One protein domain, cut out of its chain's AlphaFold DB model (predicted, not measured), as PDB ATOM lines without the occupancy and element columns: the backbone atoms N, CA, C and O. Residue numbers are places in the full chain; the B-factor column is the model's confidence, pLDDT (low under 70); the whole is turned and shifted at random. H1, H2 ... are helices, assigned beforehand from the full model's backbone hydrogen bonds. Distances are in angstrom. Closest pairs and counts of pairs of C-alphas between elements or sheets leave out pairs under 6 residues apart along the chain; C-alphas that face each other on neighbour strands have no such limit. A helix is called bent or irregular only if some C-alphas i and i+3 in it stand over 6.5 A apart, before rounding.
ATOM      1  N   ILE A 130     146.491 330.743 251.278       90.75
ATOM      2  CA  ILE A 130     145.605 329.605 251.554       90.75
ATOM      3  C   ILE A 130     146.281 328.698 252.591       90.75
ATOM      4  O   ILE A 130     147.469 328.395 252.465       90.75
ATOM      5  N   GLY A 131     145.523 328.258 253.598       90.19
ATOM      6  CA  GLY A 131     146.008 327.334 254.626       90.19
ATOM      7  C   GLY A 131     146.468 325.995 254.045       90.19
ATOM      8  O   GLY A 131     145.896 325.485 253.078       90.19
ATOM      9  N   ASP A 132     147.509 325.404 254.633       89.00
ATOM     10  CA  ASP A 132     148.085 324.141 254.149       89.00
ATOM     11  C   ASP A 132     147.093 322.969 254.223       89.00
ATOM     12  O   ASP A 132     147.158 322.039 253.412       89.00
ATOM     13  N   ASP A 133     146.145 323.038 255.159       92.12
ATOM     14  CA  ASP A 133     145.012 322.126 255.296       92.12
ATOM     15  C   ASP A 133     144.054 322.212 254.100       92.12
ATOM     16  O   ASP A 133     143.454 321.213 253.719       92.12
ATOM     17  N   GLN A 134     143.938 323.372 253.454       94.62
ATOM     18  CA  GLN A 134     143.127 323.545 252.246       94.62
ATOM     19  C   GLN A 134     143.912 323.185 250.978       94.62
ATOM     20  O   GLN A 134     143.342 322.679 250.009       94.62
ATOM     21  N   LEU A 135     145.238 323.361 250.981       92.56
ATOM     22  CA  LEU A 135     146.090 322.997 249.842       92.56
ATOM     23  C   LEU A 135     146.110 321.492 249.540       92.56
ATOM     24  O   LEU A 135     146.522 321.099 248.449       92.56
ATOM     25  N   GLN A 136     145.653 320.638 250.460       93.81
ATOM     26  CA  GLN A 136     145.538 319.195 250.218       93.81
ATOM     27  C   GLN A 136     144.574 318.837 249.073       93.81
ATOM     28  O   GLN A 136     144.718 317.773 248.479       93.81
ATOM     29  N   TYR A 137     143.625 319.723 248.748       96.31
ATOM     30  CA  TYR A 137     142.660 319.523 247.664       96.31
ATOM     31  C   TYR A 137     143.194 319.939 246.285       96.31
ATOM     32  O   TYR A 137     142.544 319.696 245.269       96.31
ATOM     33  N   PHE A 138     144.373 320.564 246.231       95.56
ATOM     34  CA  PHE A 138     145.011 320.976 244.986       95.56
ATOM     35  C   PHE A 138     145.918 319.860 244.443       95.56
ATOM     36  O   PHE A 138     146.440 319.051 245.214       95.56
ATOM     37  N   PRO A 139     146.184 319.825 243.122       97.44
ATOM     38  CA  PRO A 139     147.173 318.915 242.557       97.44
ATOM     39  C   PRO A 139     148.527 319.039 243.263       97.44
ATOM     40  O   PRO A 139     148.988 320.143 243.563       97.44
ATOM     41  N   GLY A 140     149.208 317.909 243.481       96.38
ATOM     42  CA  GLY A 140     150.469 317.886 244.231       96.38
ATOM     43  C   GLY A 140     151.565 318.784 243.641       96.38
ATOM     44  O   GLY A 140     152.380 319.325 244.383       96.38
ATOM     45  N   SER A 141     151.566 318.992 242.321       96.50
ATOM     46  CA  SER A 141     152.453 319.949 241.648       96.50
ATOM     47  C   SER A 141     152.162 321.399 242.040       96.50
ATOM     48  O   SER A 141     153.098 322.140 242.329       96.50
ATOM     49  N   VAL A 142     150.887 321.789 242.110       94.94
ATOM     50  CA  VAL A 142     150.453 323.135 242.508       94.94
ATOM     51  C   VAL A 142     150.779 323.380 243.975       94.94
ATOM     52  O   VAL A 142     151.402 324.386 244.296       94.94
ATOM     53  N   ARG A 143     150.448 322.429 244.859       94.50
ATOM     54  CA  ARG A 143     150.801 322.519 246.284       94.50
ATOM     55  C   ARG A 143     152.307 322.692 246.479       94.50
ATOM     56  O   ARG A 143     152.726 323.529 247.271       94.50
ATOM     57  N   ARG A 144     153.115 321.917 245.749       94.50
ATOM     58  CA  ARG A 144     154.579 322.012 245.809       94.50
ATOM     59  C   ARG A 144     155.079 323.367 245.320       94.50
ATOM     60  O   ARG A 144     155.918 323.952 245.985       94.50
ATOM     61  N   TYR A 145     154.569 323.865 244.195       93.94
ATOM     62  CA  TYR A 145     154.929 325.185 243.673       93.94
ATOM     63  C   TYR A 145     154.604 326.300 244.675       93.94
ATOM     64  O   TYR A 145     155.475 327.090 245.026       93.94
ATOM     65  N   LEU A 146     153.374 326.313 245.193       92.25
ATOM     66  CA  LEU A 146     152.922 327.318 246.153       92.25
ATOM     67  C   LEU A 146     153.744 327.286 247.451       92.25
ATOM     68  O   LEU A 146     154.114 328.338 247.963       92.25
ATOM     69  N   GLY A 147     154.066 326.090 247.957       89.31
ATOM     70  CA  GLY A 147     154.901 325.916 249.149       89.31
ATOM     71  C   GLY A 147     156.388 326.223 248.937       89.31
ATOM     72  O   GLY A 147     157.069 326.573 249.895       89.31
ATOM     73  N   ASN A 148     156.883 326.138 247.700       91.06
ATOM     74  CA  ASN A 148     158.285 326.366 247.344       91.06
ATOM     75  C   ASN A 148     158.511 327.767 246.747       91.06
ATOM     76  O   ASN A 148     159.210 327.903 245.746       91.06
ATOM     77  N   GLY A 149     157.907 328.798 247.340       88.62
ATOM     78  CA  GLY A 149     158.147 330.198 246.970       88.62
ATOM     79  C   GLY A 149     157.117 330.818 246.025       88.62
ATOM     80  O   GLY A 149     157.098 332.035 245.898       88.62
ATOM     81  N   GLY A 150     156.182 330.051 245.451       91.06
ATOM     82  CA  GLY A 150     155.166 330.615 244.550       91.06
ATOM     83  C   GLY A 150     154.280 331.693 245.197       91.06
ATOM     84  O   GLY A 150     153.806 332.599 244.512       91.06
ATOM     85  N   TYR A 151     154.068 331.626 246.517       90.62
ATOM     86  CA  TYR A 151     153.417 332.710 247.257       90.62
ATOM     87  C   TYR A 151     154.304 333.945 247.446       90.62
ATOM     88  O   TYR A 151     153.794 335.060 247.353       90.62
ATOM     89  N   ASP A 152     155.601 333.761 247.699       88.56
ATOM     90  CA  ASP A 152     156.544 334.874 247.832       88.56
ATOM     91  C   ASP A 152     156.698 335.598 246.490       88.56
ATOM     92  O   ASP A 152     156.618 336.820 246.452       88.56
ATOM     93  N   ASP A 153     156.798 334.866 245.378       88.44
ATOM     94  CA  ASP A 153     156.854 335.444 244.029       88.44
ATOM     95  C   ASP A 153     155.615 336.300 243.727       88.44
ATOM     96  O   ASP A 153     155.719 337.412 243.208       88.44
ATOM     97  N   ALA A 154     154.425 335.818 244.109       87.69
ATOM     98  CA  ALA A 154     153.194 336.590 243.984       87.69
ATOM     99  C   ALA A 154     153.205 337.844 244.877       87.69
ATOM    100  O   ALA A 154     152.727 338.898 244.460       87.69
ATOM    101  N   TYR A 155     153.757 337.751 246.090       86.06
ATOM    102  CA  TYR A 155     153.836 338.876 247.021       86.06
ATOM    103  C   TYR A 155     154.813 339.957 246.539       86.06
ATOM    104  O   TYR A 155     154.463 341.139 246.533       86.06
ATOM    105  N   LYS A 156     155.983 339.562 246.027       86.00
ATOM    106  CA  LYS A 156     156.950 340.457 245.369       86.00
ATOM    107  C   LYS A 156     156.340 341.148 244.158       86.00
ATOM    108  O   LYS A 156     156.435 342.364 244.023       86.00
ATOM    109  N   LEU A 157     155.629 340.397 243.314       84.62
ATOM    110  CA  LEU A 157     154.955 340.954 242.143       84.62
ATOM    111  C   LEU A 157     153.910 342.017 242.519       84.62
ATOM    112  O   LEU A 157     153.805 343.040 241.844       84.62
ATOM    113  N   MET A 158     153.134 341.767 243.578       80.19
ATOM    114  CA  MET A 158     152.074 342.671 244.034       80.19
ATOM    115  C   MET A 158     152.608 343.922 244.736       80.19
ATOM    116  O   MET A 158     152.006 344.986 244.613       80.19
ATOM    117  N   THR A 159     153.706 343.799 245.482       79.06
ATOM    118  CA  THR A 159     154.320 344.910 246.231       79.06
ATOM    119  C   THR A 159     155.312 345.715 245.395       79.06
ATOM    120  O   THR A 159     155.552 346.883 245.689       79.06
ATOM    121  N   GLY A 160     155.879 345.110 244.348       79.94
ATOM    122  CA  GLY A 160     157.012 345.670 243.619       79.94
ATOM    123  C   GLY A 160     158.316 345.667 244.425       79.94
ATOM    124  O   GLY A 160     159.245 346.381 244.052       79.94
ATOM    125  N   ASP A 161     158.388 344.901 245.519       81.81
ATOM    126  CA  ASP A 161     159.575 344.759 246.365       81.81
ATOM    127  C   ASP A 161     160.155 343.346 246.228       81.81
ATOM    128  O   ASP A 161     159.541 342.359 246.626       81.81
ATOM    129  N   GLU A 162     161.368 343.252 245.686       82.81
ATOM    130  CA  GLU A 162     162.101 341.995 245.476       82.81
ATOM    131  C   GLU A 162     162.452 341.262 246.781       82.81
ATOM    132  O   GLU A 162     162.696 340.051 246.778       82.81
ATOM    133  N   ASN A 163     162.468 341.984 247.906       82.25
ATOM    134  CA  ASN A 163     162.746 341.432 249.228       82.25
ATOM    135  C   ASN A 163     161.472 341.041 249.984       82.25
ATOM    136  O   ASN A 163     161.572 340.470 251.071       82.25
ATOM    137  N   ALA A 164     160.288 341.323 249.429       78.62
ATOM    138  CA  ALA A 164     159.032 340.977 250.069       78.62
ATOM    139  C   ALA A 164     158.944 339.456 250.271       78.62
ATOM    140  O   ALA A 164     159.190 338.660 249.361       78.62
ATOM    141  N   SER A 165     158.581 339.046 251.483       78.75
ATOM    142  CA  SER A 165     158.371 337.645 251.827       78.75
ATOM    143  C   SER A 165     157.255 337.528 252.844       78.75
ATOM    144  O   SER A 165     157.160 338.328 253.770       78.75
ATOM    145  N   LEU A 166     156.456 336.471 252.731       71.25
ATOM    146  CA  LEU A 166     155.433 336.163 253.728       71.25
ATOM    147  C   LEU A 166     156.020 335.711 255.077       71.25
ATOM    148  O   LEU A 166     155.275 335.577 256.046       71.25
ATOM    149  N   ALA A 167     157.330 335.450 255.150       67.56
ATOM    150  CA  ALA A 167     158.028 335.089 256.382       67.56
ATOM    151  C   ALA A 167     158.456 336.305 257.228       67.56
ATOM    152  O   ALA A 167     158.799 336.124 258.397       67.56
ATOM    153  N   THR A 168     158.439 337.517 256.660       50.03
ATOM    154  CA  THR A 168     158.889 338.746 257.335       50.03
ATOM    155  C   THR A 168     157.801 339.817 257.189       50.03
ATOM    156  O   THR A 168     157.681 340.377 256.101       50.03
ATOM    157  N   PRO A 169     156.962 340.045 258.218       45.38
ATOM    158  CA  PRO A 169     155.957 341.104 258.193       45.38
ATOM    159  C   PRO A 169     156.568 342.505 258.264       45.38
ATOM    160  O   PRO A 169     157.651 342.655 258.879       45.38
TER     161      PRO A 169
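Overview. This is residues 130 to 169 of the 169 residues of an uncharacterized protein of Xylaria grammica (UniProt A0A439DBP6). One bent helix, H2, makes the length of the model, with the short H1 folded back near its arm H2a at one end and the unnamed residues 160 to 169 folding back at the other end, beside the arm H2b. H1 and the tail lie to the same side of H2, like the two raised ends of a shallow U. The printed part has 40 residues, with two named helices in the order H1, H2 and no named strand; the class is all helix. It is only just loose, close to compact, with a radius of gyration of the C-alphas of 11.1 A, and its elongated outline spans 30 by 17 by 13 A.

Along the chain. H1, residues 132 to 135, begins with C-alpha 132 at (148.085, 324.141, 254.149) and measures 4.9 A from first to last C-alpha. H2, residues 140 to 159, was assigned as one helix by its hydrogen bonds but is bent: C-alphas 148 and 151 are 8.0 A apart. Its arm H2a, residues 140 to 148, begins with C-alpha 140 at (150.469, 317.886, 244.231) and is 11.9 A long. Residues 149 and 150 belong to neither arm. The arm H2b, residues 151 to 159, is 12.3 A long and ends with C-alpha 159 at (154.320, 344.910, 246.231).

Arrangement. H1 and H2a are close but not clearly touching; their closest C-alphas, those of Leu 135 and Arg 143, are 5.9 A apart. H1 and H2b are apart. H2a and H2b stand at a steep tilt of 56 degrees. In H2a and H2b every O i to N i+4 pair is within hydrogen-bond range; H1 is too short for such a pair, and its 1 O i to N i+3 pair is within range.

Size, cuts and confidence. The two C-alphas farthest apart, those of Tyr 137 and Asp 161, are 30.4 A apart. The printed part has no cut, and the link from H1 to H2 is tight, with 4 residues. Residues 136 to 141 stand free. The mean pLDDT of the printed part is 86.1, and residues 167 to 169 are under 70; Pro 169 is the chain's last residue.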